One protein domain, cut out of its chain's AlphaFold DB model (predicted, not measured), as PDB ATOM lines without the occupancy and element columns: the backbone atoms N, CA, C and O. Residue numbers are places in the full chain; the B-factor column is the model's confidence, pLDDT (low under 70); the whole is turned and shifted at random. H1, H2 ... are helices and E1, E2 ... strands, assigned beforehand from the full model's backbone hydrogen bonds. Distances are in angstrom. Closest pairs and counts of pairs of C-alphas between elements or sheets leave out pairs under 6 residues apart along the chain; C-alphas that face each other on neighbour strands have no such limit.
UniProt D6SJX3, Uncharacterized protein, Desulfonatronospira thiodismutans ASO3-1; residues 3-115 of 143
ATOM      1  N   GLU A   3       0.445  -4.787  73.048       91.38
ATOM      2  CA  GLU A   3       1.532  -3.847  73.310       91.38
ATOM      3  C   GLU A   3       1.522  -2.725  72.272       91.38
ATOM      4  O   GLU A   3       1.130  -2.931  71.120       91.38
ATOM      5  N   ILE A   4       1.922  -1.523  72.685       92.62
ATOM      6  CA  ILE A   4       1.987  -0.359  71.805       92.62
ATOM      7  C   ILE A   4       3.226   0.488  72.088       92.62
ATOM      8  O   ILE A   4       3.670   0.626  73.230       92.62
ATOM      9  N   ASN A   5       3.737   1.101  71.024       93.94
ATOM     10  CA  ASN A   5       4.719   2.170  71.099       93.94
ATOM     11  C   ASN A   5       4.001   3.503  70.893       93.94
ATOM     12  O   ASN A   5       3.353   3.695  69.863       93.94
ATOM     13  N   ILE A   6       4.108   4.417  71.855       92.94
ATOM     14  CA  ILE A   6       3.531   5.761  71.749       92.94
ATOM     15  C   ILE A   6       4.581   6.816  72.061       92.94
ATOM     16  O   ILE A   6       5.454   6.608  72.898       92.94
ATOM     17  N   GLU A   7       4.488   7.955  71.394       94.88
ATOM     18  CA  GLU A   7       5.395   9.084  71.571       94.88
ATOM     19  C   GLU A   7       4.570  10.365  71.650       94.88
ATOM     20  O   GLU A   7       3.640  10.557  70.864       94.88
ATOM     21  N   GLY A   8       4.848  11.210  72.637       91.88
ATOM     22  CA  GLY A   8       4.069  12.419  72.841       91.88
ATOM     23  C   GLY A   8       4.517  13.249  74.030       91.88
ATOM     24  O   GLY A   8       5.339  12.837  74.851       91.88
ATOM     25  N   TRP A   9       3.964  14.451  74.108       92.31
ATOM     26  CA  TRP A   9       4.271  15.405  75.166       92.31
ATOM     27  C   TRP A   9       3.370  15.191  76.376       92.31
ATOM     28  O   TRP A   9       2.173  14.962  76.219       92.31
ATOM     29  N   THR A  10       3.917  15.303  77.584       91.38
ATOM     30  CA  THR A  10       3.108  15.284  78.804       91.38
ATOM     31  C   THR A  10       2.136  16.460  78.836       91.38
ATOM     32  O   THR A  10       2.452  17.570  78.397       91.38
ATOM     33  N   THR A  11       0.949  16.211  79.381       86.06
ATOM     34  CA  THR A  11      -0.009  17.256  79.751       86.06
ATOM     35  C   THR A  11       0.484  18.104  80.924       86.06
ATOM     36  O   THR A  11       1.579  17.891  81.450       86.06
ATOM     37  N   ALA A  12      -0.320  19.089  81.331       82.25
ATOM     38  CA  ALA A  12      -0.012  19.912  82.489       82.25
ATOM     39  C   ALA A  12       0.084  19.056  83.773       82.25
ATOM     40  O   ALA A  12      -0.730  18.145  83.950       82.25
ATOM     41  N   PRO A  13       1.011  19.366  84.703       81.00
ATOM     42  CA  PRO A  13       1.188  18.607  85.945       81.00
ATOM     43  C   PRO A  13      -0.078  18.474  86.797       81.00
ATOM     44  O   PRO A  13      -0.276  17.458  87.457       81.00
ATOM     45  N   VAL A  14      -0.980  19.462  86.742       79.19
ATOM     46  CA  VAL A  14      -2.287  19.406  87.414       79.19
ATOM     47  C   VAL A  14      -3.146  18.234  86.935       79.19
ATOM     48  O   VAL A  14      -3.984  17.739  87.677       79.19
ATOM     49  N   GLU A  15      -2.955  17.749  85.713       82.00
ATOM     50  CA  GLU A  15      -3.697  16.610  85.168       82.00
ATOM     51  C   GLU A  15      -3.095  15.261  85.562       82.00
ATOM     52  O   GLU A  15      -3.626  14.211  85.193       82.00
ATOM     53  N   HIS A  16      -1.967  15.282  86.270       87.75
ATOM     54  CA  HIS A  16      -1.296  14.090  86.744       87.75
ATOM     55  C   HIS A  16      -1.834  13.719  88.128       87.75
ATOM     56  O   HIS A  16      -2.288  14.562  88.907       87.75
ATOM     57  N   GLU A  17      -1.800  12.431  88.436       91.06
ATOM     58  CA  GLU A  17      -2.315  11.878  89.682       91.06
ATOM     59  C   GLU A  17      -1.310  10.869  90.221       91.06
ATOM     60  O   GLU A  17      -0.859   9.981  89.498       91.06
ATOM     61  N   PHE A  18      -0.967  10.997  91.498       91.00
ATOM     62  CA  PHE A  18      -0.183   9.998  92.203       91.00
ATOM     63  C   PHE A  18      -1.027   9.389  93.313       91.00
ATOM     64  O   PHE A  18      -1.516  10.100  94.186       91.00
ATOM     65  N   VAL A  19      -1.160   8.067  93.287       90.12
ATOM     66  CA  VAL A  19      -1.813   7.292  94.339       90.12
ATOM     67  C   VAL A  19      -0.733   6.476  95.045       90.12
ATOM     68  O   VAL A  19      -0.132   5.592  94.417       90.12
ATOM     69  N   PRO A  20      -0.431   6.772  96.322       88.69
ATOM     70  CA  PRO A  20       0.481   5.949  97.090       88.69
ATOM     71  C   PRO A  20      -0.133   4.565  97.318       88.69
ATOM     72  O   PRO A  20      -1.330   4.442  97.564       88.69
ATOM     73  N   GLY A  21       0.692   3.527  97.234       86.75
ATOM     74  CA  GLY A  21       0.306   2.164  97.579       86.75
ATOM     75  C   GLY A  21       1.186   1.619  98.694       86.75
ATOM     76  O   GLY A  21       1.992   2.345  99.274       86.75
ATOM     77  N   ARG A  22       1.057   0.324  98.986       85.44
ATOM     78  CA  ARG A  22       1.903  -0.323  99.993       85.44
ATOM     79  C   ARG A  22       3.339  -0.541  99.514       85.44
ATOM     80  O   ARG A  22       3.602  -0.826  98.336       85.44
ATOM     81  N   ILE A  23       4.241  -0.501 100.487       82.56
ATOM     82  CA  ILE A  23       5.627  -0.947 100.387       82.56
ATOM     83  C   ILE A  23       5.709  -2.291 101.118       82.56
ATOM     84  O   ILE A  23       5.162  -2.441 102.209       82.56
ATOM     85  N   ARG A  24       6.330  -3.290 100.493       81.38
ATOM     86  CA  ARG A  24       6.603  -4.588 101.120       81.38
ATOM     87  C   ARG A  24       7.630  -4.462 102.242       81.38
ATOM     88  O   ARG A  24       8.405  -3.515 102.277       81.38
ATOM     89  N   GLU A  25       7.699  -5.482 103.093       80.31
ATOM     90  CA  GLU A  25       8.730  -5.598 104.136       80.31
ATOM     91  C   GLU A  25      10.163  -5.573 103.567       80.31
ATOM     92  O   GLU A  25      11.070  -5.075 104.222       80.31
ATOM     93  N   ASP A  26      10.367  -6.016 102.316       83.69
ATOM     94  CA  ASP A  26      11.655  -5.935 101.603       83.69
ATOM     95  C   ASP A  26      11.947  -4.549 100.986       83.69
ATOM     96  O   ASP A  26      12.869  -4.401 100.183       83.69
ATOM     97  N   GLY A  27      11.144  -3.533 101.319       78.75
ATOM     98  CA  GLY A  27      11.281  -2.160 100.833       78.75
ATOM     99  C   GLY A  27      10.780  -1.938  99.404       78.75
ATOM    100  O   GLY A  27      10.890  -0.824  98.886       78.75
ATOM    101  N   LYS A  28      10.218  -2.958  98.734       78.00
ATOM    102  CA  LYS A  28       9.754  -2.810  97.349       78.00
ATOM    103  C   LYS A  28       8.341  -2.222  97.270       78.00
ATOM    104  O   LYS A  28       7.420  -2.748  97.896       78.00
ATOM    105  N   PRO A  29       8.122  -1.183  96.447       77.62
ATOM    106  CA  PRO A  29       6.789  -0.658  96.169       77.62
ATOM    107  C   PRO A  29       5.985  -1.670  95.345       77.62
ATOM    108  O   PRO A  29       6.491  -2.168  94.341       77.62
ATOM    109  N   VAL A  30       4.733  -1.947  95.721       77.06
ATOM    110  CA  VAL A  30       3.887  -2.920  94.992       77.06
ATOM    111  C   VAL A  30       2.664  -2.271  94.349       77.06
ATOM    112  O   VAL A  30       2.213  -2.731  93.306       77.06
ATOM    113  N   GLU A  31       2.155  -1.173  94.911       83.69
ATOM    114  CA  GLU A  31       0.835  -0.635  94.524       83.69
ATOM    115  C   GLU A  31       0.826   0.857  94.198       83.69
ATOM    116  O   GLU A  31      -0.227   1.424  93.917       83.69
ATOM    117  N   HIS A  32       1.988   1.510  94.213       89.06
ATOM    118  CA  HIS A  32       2.060   2.904  93.795       89.06
ATOM    119  C   HIS A  32       1.612   3.034  92.340       89.06
ATOM    120  O   HIS A  32       2.041   2.263  91.478       89.06
ATOM    121  N   ARG A  33       0.780   4.038  92.066       94.00
ATOM    122  CA  ARG A  33       0.331   4.366  90.718       94.00
ATOM    123  C   ARG A  33       0.588   5.831  90.437       94.00
ATOM    124  O   ARG A  33       0.195   6.694  91.216       94.00
ATOM    125  N   TYR A  34       1.201   6.109  89.298       94.00
ATOM    126  CA  TYR A  34       1.294   7.455  88.754       94.00
ATOM    127  C   TYR A  34       0.573   7.489  87.413       94.00
ATOM    128  O   TYR A  34       0.882   6.702  86.523       94.00
ATOM    129  N   THR A  35      -0.407   8.369  87.272       93.81
ATOM    130  CA  THR A  35      -1.186   8.538  86.049       93.81
ATOM    131  C   THR A  35      -0.889   9.902  85.446       93.81
ATOM    132  O   THR A  35      -0.928  10.916  86.137       93.81
ATOM    133  N   LEU A  36      -0.646   9.925  84.138       92.94
ATOM    134  CA  LEU A  36      -0.535  11.143  83.339       92.94
ATOM    135  C   LEU A  36      -1.253  10.972  82.000       92.94
ATOM    136  O   LEU A  36      -1.725   9.880  81.666       92.94
ATOM    137  N   HIS A  37      -1.284  12.040  81.206       91.56
ATOM    138  CA  HIS A  37      -1.699  11.962  79.815       91.56
ATOM    139  C   HIS A  37      -0.579  12.401  78.869       91.56
ATOM    140  O   HIS A  37       0.163  13.341  79.157       91.56
ATOM    141  N   LEU A  38      -0.479  11.722  77.726       91.50
ATOM    142  CA  LEU A  38       0.374  12.120  76.612       91.50
ATOM    143  C   LEU A  38      -0.473  12.703  75.484       91.50
ATOM    144  O   LEU A  38      -1.490  12.125  75.100       91.50
ATOM    145  N   LEU A  39      -0.024  13.832  74.947       90.38
ATOM    146  CA  LEU A  39      -0.507  14.437  73.715       90.38
ATOM    147  C   LEU A  39       0.308  13.861  72.556       90.38
ATOM    148  O   LEU A  39       1.457  14.246  72.333       90.38
ATOM    149  N   ILE A  40      -0.291  12.910  71.845       88.75
ATOM    150  CA  ILE A  40       0.312  12.206  70.713       88.75
ATOM    151  C   ILE A  40      -0.096  12.937  69.431       88.75
ATOM    152  O   ILE A  40      -1.297  13.043  69.165       88.75
ATOM    153  N   PRO A  41       0.844  13.451  68.626       83.19
ATOM    154  CA  PRO A  41       0.503  14.122  67.381       83.19
ATOM    155  C   PRO A  41      -0.138  13.133  66.400       83.19
ATOM    156  O   PRO A  41       0.381  12.049  66.142       83.19
ATOM    157  N   LYS A  42      -1.275  13.515  65.821       83.75
ATOM    158  CA  LYS A  42      -1.898  12.785  64.721       83.75
ATOM    159  C   LYS A  42      -1.246  13.249  63.420       83.75
ATOM    160  O   LYS A  42      -1.438  14.399  63.010       83.75
ATOM    161  N   ASN A  43      -0.473  12.356  62.798       79.94
ATOM    162  CA  ASN A  43       0.336  12.614  61.600       79.94
ATOM    163  C   ASN A  43      -0.338  13.578  60.607       79.94
ATOM    164  O   ASN A  43      -1.449  13.327  60.143       79.94
ATOM    165  N   GLY A  44       0.349  14.685  60.302       63.66
ATOM    166  CA  GLY A  44      -0.022  15.644  59.254       63.66
ATOM    167  C   GLY A  44      -1.240  16.535  59.526       63.66
ATOM    168  O   GLY A  44      -1.543  17.384  58.699       63.66
ATOM    169  N   SER A  45      -1.937  16.377  60.656       73.31
ATOM    170  CA  SER A  45      -3.216  17.074  60.902       73.31
ATOM    171  C   SER A  45      -3.141  18.254  61.874       73.31
ATOM    172  O   SER A  45      -4.130  18.960  62.047       73.31
ATOM    173  N   GLY A  46      -2.017  18.424  62.578       73.69
ATOM    174  CA  GLY A  46      -1.901  19.373  63.697       73.69
ATOM    175  C   GLY A  46      -2.777  19.028  64.915       73.69
ATOM    176  O   GLY A  46      -2.717  19.721  65.927       73.69
ATOM    177  N   GLN A  47      -3.575  17.957  64.845       78.81
ATOM    178  CA  GLN A  47      -4.408  17.472  65.942       78.81
ATOM    179  C   GLN A  47      -3.602  16.558  66.867       78.81
ATOM    180  O   GLN A  47      -2.679  15.871  66.429       78.81
ATOM    181  N   TYR A  48      -4.006  16.489  68.135       80.50
ATOM    182  CA  TYR A  48      -3.415  15.591  69.125       80.50
ATOM    183  C   TYR A  48      -4.443  14.581  69.627       80.50
ATOM    184  O   TYR A  48      -5.615  14.902  69.829       80.50
ATOM    185  N   ILE A  49      -3.986  13.356  69.869       85.31
ATOM    186  CA  ILE A  49      -4.725  12.328  70.594       85.31
ATOM    187  C   ILE A  49      -4.214  12.327  72.029       85.31
ATOM    188  O   ILE A  49      -3.012  12.228  72.270       85.31
ATOM    189  N   LYS A  50      -5.133  12.411  72.989       87.75
ATOM    190  CA  LYS A  50      -4.805  12.330  74.410       87.75
ATOM    191  C   LYS A  50      -4.868  10.879  74.880       87.75
ATOM    192  O   LYS A  50      -5.950  10.294  74.930       87.75
ATOM    193  N   ALA A  51      -3.723  10.304  75.232       89.19
ATOM    194  CA  ALA A  51      -3.611   8.939  75.739       89.19
ATOM    195  C   ALA A  51      -3.332   8.940  77.244       89.19
ATOM    196  O   ALA A  51      -2.410   9.611  77.701       89.19
ATOM    197  N   ARG A  52      -4.107   8.172  78.018       92.50
ATOM    198  CA  ARG A  52      -3.847   7.957  79.446       92.50
ATOM    199  C   ARG A  52      -2.714   6.948  79.619       92.50
ATOM    200  O   ARG A  52      -2.787   5.853  79.059       92.50
ATOM    201  N   VAL A  53      -1.725   7.289  80.440       95.06
ATOM    202  CA  VAL A  53      -0.587   6.424  80.771       95.06
ATOM    203  C   VAL A  53      -0.537   6.203  82.278       95.06
ATOM    204  O   VAL A  53      -0.612   7.162  83.045       95.06
ATOM    205  N   ASN A  54      -0.417   4.947  82.700       95.12
ATOM    206  CA  ASN A  54      -0.265   4.550  84.096       95.12
ATOM    207  C   ASN A  54       1.115   3.925  84.303       95.12
ATOM    208  O   ASN A  54       1.462   2.961  83.630       95.12
ATOM    209  N   PHE A  55       1.868   4.433  85.266       95.12
ATOM    210  CA  PHE A  55       3.101   3.836  85.757       95.12
ATOM    211  C   PHE A  55       2.790   3.119  87.062       95.12
ATOM    212  O   PHE A  55       2.097   3.677  87.917       95.12
ATOM    213  N   TRP A  56       3.313   1.908  87.219       93.06
ATOM    214  CA  TRP A  56       3.034   1.059  88.373       93.06
ATOM    215  C   TRP A  56       4.273   0.835  89.242       93.06
ATOM    216  O   TRP A  56       5.414   0.891  88.772       93.06
ATOM    217  N   ALA A  57       4.040   0.574  90.528       90.19
ATOM    218  CA  ALA A  57       5.041   0.174  91.507       90.19
ATOM    219  C   ALA A  57       6.268   1.111  91.512       90.19
ATOM    220  O   ALA A  57       6.142   2.323  91.698       90.19
ATOM    221  N   ALA A  58       7.469   0.574  91.291       89.69
ATOM    222  CA  ALA A  58       8.702   1.357  91.281       89.69
ATOM    223  C   ALA A  58       8.741   2.411  90.162       89.69
ATOM    224  O   ALA A  58       9.376   3.453  90.328       89.69
ATOM    225  N   GLN A  59       8.066   2.171  89.033       91.94
ATOM    226  CA  GLN A  59       8.005   3.146  87.942       91.94
ATOM    227  C   GLN A  59       7.122   4.336  88.302       91.94
ATOM    228  O   GLN A  59       7.427   5.450  87.891       91.94
ATOM    229  N   ALA A  60       6.084   4.131  89.118       92.94
ATOM    230  CA  ALA A  60       5.247   5.219  89.610       92.94
ATOM    231  C   ALA A  60       6.054   6.229  90.434       92.94
ATOM    232  O   ALA A  60       5.940   7.432  90.217       92.94
ATOM    233  N   LEU A  61       6.903   5.743  91.345       90.75
ATOM    234  CA  LEU A  61       7.751   6.597  92.182       90.75
ATOM    235  C   LEU A  61       8.771   7.377  91.349       90.75
ATOM    236  O   LEU A  61       8.912   8.586  91.521       90.75
ATOM    237  N   LYS A  62       9.429   6.705  90.398       89.69
ATOM    238  CA  LYS A  62      10.379   7.348  89.480       89.69
ATOM    239  C   LYS A  62       9.703   8.403  88.609       89.69
ATOM    240  O   LYS A  62      10.241   9.490  88.443       89.69
ATOM    241  N   ALA A  63       8.527   8.092  88.066       90.81
ATOM    242  CA  ALA A  63       7.769   9.019  87.238       90.81
ATOM    243  C   ALA A  63       7.257  10.218  88.048       90.81
ATOM    244  O   ALA A  63       7.342  11.338  87.558       90.81
ATOM    245  N   LYS A  64       6.806  10.017  89.294       90.31
ATOM    246  CA  LYS A  64       6.433  11.105  90.211       90.31
ATOM    247  C   LYS A  64       7.618  12.032  90.482       90.31
ATOM    248  O   LYS A  64       7.495  13.234  90.268       90.31
ATOM    249  N   GLN A  65       8.755  11.475  90.900       88.00
ATOM    250  CA  GLN A  65       9.960  12.262  91.171       88.00
ATOM    251  C   GLN A  65      10.378  13.062  89.935       88.00
ATOM    252  O   GLN A  65      10.714  14.235  90.028       88.00
ATOM    253  N   LEU A  66      10.308  12.428  88.765       85.81
ATOM    254  CA  LEU A  66      10.673  13.054  87.508       85.81
ATOM    255  C   LEU A  66       9.690  14.156  87.085       85.81
ATOM    256  O   LEU A  66      10.133  15.216  86.677       85.81
ATOM    257  N   LEU A  67       8.382  13.904  87.104       86.25
ATOM    258  CA  LEU A  67       7.396  14.697  86.352       86.25
ATOM    259  C   LEU A  67       6.439  15.510  87.230       86.25
ATOM    260  O   LEU A  67       5.710  16.355  86.713       86.25
ATOM    261  N   MET A  68       6.377  15.223  88.530       83.50
ATOM    262  CA  MET A  68       5.483  15.894  89.476       83.50
ATOM    263  C   MET A  68       6.257  16.723  90.498       83.50
ATOM    264  O   MET A  68       5.874  17.861  90.740       83.50
ATOM    265  N   ASP A  69       7.337  16.177  91.060       80.00
ATOM    266  CA  ASP A  69       8.120  16.878  92.090       80.00
ATOM    267  C   ASP A  69       8.959  18.020  91.489       80.00
ATOM    268  O   ASP A  69       9.175  19.042  92.134       80.00
ATOM    269  N   GLU A  70       9.343  17.884  90.218       77.81
ATOM    270  CA  GLU A  70       9.988  18.922  89.413       77.81
ATOM    271  C   GLU A  70       9.145  19.191  88.152       77.81
ATOM    272  O   GLU A  70       9.400  18.601  87.098       77.81
ATOM    273  N   PRO A  71       8.093  20.026  88.222       75.50
ATOM    274  CA  PRO A  71       7.131  20.169  87.133       75.50
ATOM    275  C   PRO A  71       7.767  20.750  85.862       75.50
ATOM    276  O   PRO A  71       8.275  21.870  85.839       75.50
ATOM    277  N   HIS A  72       7.695  19.989  84.771       79.81
ATOM    278  CA  HIS A  72       8.190  20.381  83.454       79.81
ATOM    279  C   HIS A  72       7.372  19.716  82.341       79.81
ATOM    280  O   HIS A  72       6.653  18.741  82.572       79.81
ATOM    281  N   LYS A  73       7.486  20.225  81.110       85.56
ATOM    282  CA  LYS A  73       6.912  19.563  79.933       85.56
ATOM    283  C   LYS A  73       7.931  18.552  79.407       85.56
ATOM    284  O   LYS A  73       9.058  18.925  79.082       85.56
ATOM    285  N   ALA A  74       7.556  17.280  79.337       91.00
ATOM    286  CA  ALA A  74       8.444  16.202  78.912       91.00
ATOM    287  C   ALA A  74       7.957  15.571  77.607       91.00
ATOM    288  O   ALA A  74       6.771  15.275  77.456       91.00
ATOM    289  N   HIS A  75       8.875  15.337  76.672       93.62
ATOM    290  CA  HIS A  75       8.620  14.519  75.494       93.62
ATOM    291  C   HIS A  75       9.001  13.078  75.821       93.62
ATOM    292  O   HIS A  75      10.173  12.783  76.073       93.62
ATOM    293  N   LEU A  76       8.010  12.191  75.866       94.44
ATOM    294  CA  LEU A  76       8.191  10.803  76.271       94.44
ATOM    295  C   LEU A  76       7.901   9.862  75.110       94.44
ATOM    296  O   LEU A  76       6.934  10.044  74.372       94.44
ATOM    297  N   LYS A  77       8.701   8.803  75.019       95.56
ATOM    298  CA  LYS A  77       8.439   7.632  74.191       95.56
ATOM    299  C   LYS A  77       8.238   6.426  75.092       95.56
ATOM    300  O   LYS A  77       9.140   6.051  75.840       95.56
ATOM    301  N   ILE A  78       7.058   5.831  75.009       94.38
ATOM    302  CA  ILE A  78       6.732   4.567  75.655       94.38
ATOM    303  C   ILE A  78       6.955   3.443  74.649       94.38
ATOM    304  O   ILE A  78       6.445   3.507  73.530       94.38
ATOM    305  N   ILE A  79       7.726   2.436  75.045       94.56
ATOM    306  CA  ILE A  79       8.083   1.272  74.237       94.56
ATOM    307  C   ILE A  79       7.452   0.039  74.875       94.56
ATOM    308  O   ILE A  79       7.601  -0.166  76.076       94.56
ATOM    309  N   ASN A  80       6.753  -0.772  74.084       94.06
ATOM    310  CA  ASN A  80       6.078  -1.999  74.516       94.06
ATOM    311  C   ASN A  80       5.154  -1.783  75.730       94.06
ATOM    312  O   ASN A  80       5.081  -2.618  76.629       94.06
ATOM    313  N   GLY A  81       4.461  -0.641  75.787       92.81
ATOM    314  CA  GLY A  81       3.496  -0.353  76.846       92.81
ATOM    315  C   GLY A  81       2.251  -1.223  76.690       92.81
ATOM    316  O   GLY A  81       1.739  -1.386  75.583       92.81
ATOM    317  N   THR A  82       1.733  -1.775  77.786       94.38
ATOM    318  CA  THR A  82       0.599  -2.707  77.731       94.38
ATOM    319  C   THR A  82      -0.728  -1.957  77.724       94.38
ATOM    320  O   THR A  82      -1.048  -1.234  78.670       94.38
ATOM    321  N   VAL A  83      -1.546  -2.158  76.694       92.94
ATOM    322  CA  VAL A  83      -2.885  -1.569  76.618       92.94
ATOM    323  C   VAL A  83      -3.854  -2.380  77.474       92.94
ATOM    324  O   VAL A  83      -3.988  -3.593  77.310       92.94
ATOM    325  N   SER A  84      -4.560  -1.690  78.365       90.25
ATOM    326  CA  SER A  84      -5.708  -2.225  79.093       90.25
ATOM    327  C   SER A  84      -6.931  -1.367  78.823       90.25
ATOM    328  O   SER A  84      -6.825  -0.149  78.648       90.25
ATOM    329  N   ASP A  85      -8.102  -1.988  78.837       89.81
ATOM    330  CA  ASP A  85      -9.354  -1.254  78.859       89.81
ATOM    331  C   ASP A  85      -9.949  -1.177  80.263       89.81
ATOM    332  O   ASP A  85      -9.654  -1.995  81.133       89.81
ATOM    333  N   TYR A  86     -10.738  -0.134  80.496       82.12
ATOM    334  CA  TYR A  86     -11.501   0.042  81.721       82.12
ATOM    335  C   TYR A  86     -12.823   0.738  81.416       82.12
ATOM    336  O   TYR A  86     -12.915   1.594  80.531       82.12
ATOM    337  N   THR A  87     -13.853   0.414  82.186       83.50
ATOM    338  CA  THR A  87     -15.110   1.160  82.159       83.50
ATOM    339  C   THR A  87     -14.964   2.381  83.055       83.50
ATOM    340  O   THR A  87     -14.714   2.271  84.254       83.50
ATOM    341  N   CYS A  88     -15.076   3.576  82.478       76.38
ATOM    342  CA  CYS A  88     -15.035   4.808  83.253       76.38
ATOM    343  C   CYS A  88     -16.283   4.898  84.137       76.38
ATOM    344  O   CYS A  88     -17.379   5.078  83.613       76.38
ATOM    345  N   ARG A  89     -16.107   4.837  85.465       74.50
ATOM    346  CA  ARG A  89     -17.204   4.894  86.450       74.50
ATOM    347  C   ARG A  89     -18.160   6.073  86.232       74.50
ATOM    348  O   ARG A  89     -19.359   5.901  86.361       74.50
ATOM    349  N   TYR A  90     -17.627   7.234  85.851       69.38
ATOM    350  CA  TYR A  90     -18.403   8.468  85.678       69.38
ATOM    351  C   TYR A  90     -19.205   8.529  84.379       69.38
ATOM    352  O   TYR A  90     -20.229   9.191  84.311       69.38
ATOM    353  N   THR A  91     -18.717   7.889  83.315       79.50
ATOM    354  CA  THR A  91     -19.335   8.019  81.982       79.50
ATOM    355  C   THR A  91     -19.954   6.723  81.481       79.50
ATOM    356  O   THR A  91     -20.575   6.727  80.423       79.50
ATOM    357  N   GLY A  92     -19.707   5.597  82.157       83.12
ATOM    358  CA  GLY A  92     -20.047   4.251  81.689       83.12
ATOM    359  C   GLY A  92     -19.309   3.827  80.412       83.12
ATOM    360  O   GLY A  92     -19.465   2.701  79.950       83.12
ATOM    361  N   LYS A  93     -18.492   4.706  79.815       81.00
ATOM    362  CA  LYS A  93     -17.828   4.451  78.536       81.00
ATOM    363  C   LYS A  93     -16.577   3.613  78.739       81.00
ATOM    364  O   LYS A  93     -15.776   3.880  79.642       81.00
ATOM    365  N   LYS A  94     -16.370   2.663  77.826       84.12
ATOM    366  CA  LYS A  94     -15.105   1.943  77.685       84.12
ATOM    367  C   LYS A  94     -14.001   2.930  77.298       84.12
ATOM    368  O   LYS A  94     -14.144   3.719  76.363       84.12
ATOM    369  N   ARG A  95     -12.915   2.922  78.060       86.81
ATOM    370  CA  ARG A  95     -11.716   3.742  77.876       86.81
ATOM    371  C   ARG A  95     -10.501   2.830  77.825       86.81
ATOM    372  O   ARG A  95     -10.567   1.678  78.240       86.81
ATOM    373  N   TYR A  96      -9.394   3.373  77.338       88.38
ATOM    374  CA  TYR A  96      -8.133   2.656  77.212       88.38
ATOM    375  C   TYR A  96      -7.040   3.398  77.972       88.38
ATOM    376  O   TYR A  96      -7.047   4.628  78.053       88.38
ATOM    377  N   SER A  97      -6.099   2.642  78.518       91.62
ATOM    378  CA  SER A  97      -4.887   3.164  79.139       91.62
ATOM    379  C   SER A  97      -3.683   2.339  78.728       91.62
ATOM    380  O   SER A  97      -3.787   1.126  78.555       91.62
ATOM    381  N   VAL A  98      -2.538   3.002  78.619       94.50
ATOM    382  CA  VAL A  98      -1.243   2.353  78.418       94.50
ATOM    383  C   VAL A  98      -0.574   2.184  79.775       94.50
ATOM    384  O   VAL A  98      -0.468   3.143  80.537       94.50
ATOM    385  N   ASN A  99      -0.147   0.970  80.099       94.50
ATOM    386  CA  ASN A  99       0.474   0.635  81.372       94.50
ATOM    387  C   ASN A  99       1.972   0.413  81.193       94.50
ATOM    388  O   ASN A  99       2.405  -0.312  80.298       94.50
ATOM    389  N   VAL A 100       2.729   1.038  82.084       93.81
ATOM    390  CA  VAL A 100       4.177   0.963  82.200       93.81
ATOM    391  C   VAL A 100       4.500   0.235  83.497       93.81
ATOM    392  O   VAL A 100       4.216   0.727  84.593       93.81
ATOM    393  N   ASN A 101       5.095  -0.941  83.354       88.19
ATOM    394  CA  ASN A 101       5.458  -1.825  84.457       88.19
ATOM    395  C   ASN A 101       6.983  -1.944  84.607       88.19
ATOM    396  O   ASN A 101       7.471  -2.203  85.705       88.19
ATOM    397  N   ASP A 102       7.738  -1.692  83.534       83.25
ATOM    398  CA  ASP A 102       9.198  -1.795  83.496       83.25
ATOM    399  C   ASP A 102       9.858  -0.445  83.152       83.25
ATOM    400  O   ASP A 102       9.267   0.426  82.515       83.25
ATOM    401  N   ARG A 103      11.104  -0.252  83.595       71.06
ATOM    402  CA  ARG A 103      11.918   0.943  83.355       71.06
ATOM    403  C   ARG A 103      12.267   1.093  81.880       71.06
ATOM    404  O   ARG A 103      12.290   2.212  81.379       71.06
ATOM    405  N   GLU A 104      12.559  -0.012  81.201       83.88
ATOM    406  CA  GLU A 104      13.013   0.005  79.803       83.88
ATOM    407  C   GLU A 104      11.916   0.460  78.829       83.88
ATOM    408  O   GLU A 104      12.205   0.891  77.712       83.88
ATOM    409  N   GLN A 105      10.662   0.455  79.288       88.75
ATOM    410  CA  GLN A 105       9.506   0.904  78.524       88.75
ATOM    411  C   GLN A 105       9.421   2.430  78.393       88.75
ATOM    412  O   GLN A 105       8.556   2.904  77.669       88.75
ATOM    413  N   VAL A 106      10.262   3.225  79.067       91.94
ATOM    414  CA  VAL A 106      10.132   4.693  79.086       91.94
ATOM    415  C   VAL A 106      11.431   5.351  78.657       91.94
ATOM    416  O   VAL A 106      12.461   5.223  79.316       91.94
ATOM    417  N   LYS A 107      11.368   6.139  77.584       93.38
ATOM    418  CA  LYS A 107      12.453   7.023  77.165       93.38
ATOM    419  C   LYS A 107      12.005   8.471  77.255       93.38
ATOM    420  O   LYS A 107      11.013   8.868  76.650       93.38
ATOM    421  N   LEU A 108      12.769   9.259  77.997       91.94
ATOM    422  CA  LEU A 108      12.671  10.708  77.982       91.94
ATOM    423  C   LEU A 108      13.504  11.231  76.810       91.94
ATOM    424  O   LEU A 108      14.711  11.008  76.776       91.94
ATOM    425  N   LEU A 109      12.856  11.899  75.860       93.31
ATOM    426  CA  LEU A 109      13.501  12.439  74.663       93.31
ATOM    427  C   LEU A 109      13.906  13.901  74.847       93.31
ATOM    428  O   LEU A 109      14.980  14.305  74.414       93.31
ATOM    429  N   GLU A 110      13.056  14.693  75.499       92.62
ATOM    430  CA  GLU A 110      13.270  16.130  75.665       92.62
ATOM    431  C   GLU A 110      12.598  16.631  76.951       92.62
ATOM    432  O   GLU A 110      11.542  16.126  77.345       92.62
ATOM    433  N   ARG A 111      13.192  17.645  77.593       89.56
ATOM    434  CA  ARG A 111      12.577  18.415  78.683       89.56
ATOM    435  C   ARG A 111      12.531  19.885  78.308       89.56
ATOM    436  O   ARG A 111      13.523  20.431  77.835       89.56
ATOM    437  N   LYS A 112      11.402  20.528  78.585       84.06
ATOM    438  CA  LYS A 112      11.238  21.981  78.497       84.06
ATOM    439  C   LYS A 112      10.679  22.510  79.810       84.06
ATOM    440  O   LYS A 112       9.873  21.806  80.426       84.06
ATOM    441  N   PRO A 113      11.047  23.736  80.222       78.25
ATOM    442  CA  PRO A 113      10.328  24.430  81.280       78.25
ATOM    443  C   PRO A 113       8.831  24.352  81.002       78.25
ATOM    444  O   PRO A 113       8.396  24.513  79.856       78.25
ATOM    445  N   TRP A 114       8.045  24.050  82.030       69.69
ATOM    446  CA  TRP A 114       6.608  24.184  81.881       69.69
ATOM    447  C   TRP A 114       6.287  25.676  81.773       69.69
ATOM    448  O   TRP A 114       6.696  26.471  82.617       69.69
ATOM    449  N   VAL A 115       5.589  26.042  80.707       63.62
ATOM    450  CA  VAL A 115       5.038  27.377  80.499       63.62
ATOM    451  C   VAL A 115       3.534  27.172  80.417       63.62
ATOM    452  O   VAL A 115       3.096  26.345  79.615       63.62
TER     453      VAL A 115
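AT A GLANCE: This is residues 3 to 115 of the 143 residues of an uncharacterized protein of Desulfonatronospira thiodismutans ASO3-1 (UniProt D6SJX3). A small closed barrel of five strands, E1, E3, E4, E6 and E5 round the ring, has one helix, H1, packed on its outside over E3 and E4. Two further strands extend the wall, short E2 beside E3 and E7 beside E5, and the long E5 bends sharply as it passes from E7 and E1 to E6. The loop of residues 20 to 32 and the turn holding Gly 44 reach to opposite ends of the longest axis. The printed part has 113 residues, with one named helix and seven named strands in the order E1 E2 E3 E4 H1 E5 E6 E7; the sheet is mixed and the class mostly strand. The whole is compact, with a radius of gyration of the C-alphas of 14.3 A and spans of 50 by 36 by 26 A.

IN THESE COORDINATES: E1, residues 3 to 10, begins at C-alpha 3 (1.532, -3.847, 73.310), is 20.0 A long and bends by 60 degrees at residue 7. E2 is residues 17 to 19. E3, residues 33 to 41, measures 25.3 A, and E4, residues 48 to 56, 25.0 A. H1, residues 57 to 67, begins at C-alpha 57 (5.041, 0.174, 91.507) and is 15.6 A long. E5, residues 72 to 87, spans 30.2 A and bends by 99 degrees at residue 80. E6, residues 94 to 100, measures 19.8 A. E7, residues 106 to 113, is 19.9 A long, bends by 62 degrees at residue 109 and ends at C-alpha 113 (10.328, 24.430, 81.280).

HOW THE PARTS SIT: In the ring, E1 and E3 are antiparallel, with N 39 and O 9 within hydrogen-bond range at 2.8 A. E3 and E4, an antiparallel hairpin, have N 40 and O 49 at 2.8 A. E4 and E6 are parallel, with N 54 and O 98 at 2.8 A. E5 and E6, an antiparallel hairpin, have N 97 and O 84 at 2.9 A. E5 and E1 are antiparallel, with N 78 and O 6 at 2.8 A, and close the ring. E2, E3 and E4 form a meander, each strand the antiparallel neighbour of the one before; N 17 and O 35 are 2.9 A apart. E7 is antiparallel to E5, with N 109 and O 75 at 2.8 A. H1 is on the barrel and outside it, at a height of 6.6 A over the sheet. It runs slantwise to the strands, at 48 degrees to E3 on the local plane. The closest C-alphas of H1 and E3 are those of Ala 60 and Tyr 34, 4.6 A apart. In H1, 6 of 7 O i to N i+4 pairs are within hydrogen-bond range. E2 and E7 are apart.

THE WHOLE: The two C-alphas farthest apart, those of Glu 25 and Gly 44, are 50.4 A from each other. The printed part has no cut. The link from E2 to E3, 13 residues, is long. Mean pLDDT of the printed part is 86.6; residues 44, 90 and 114 to 115 are under 70.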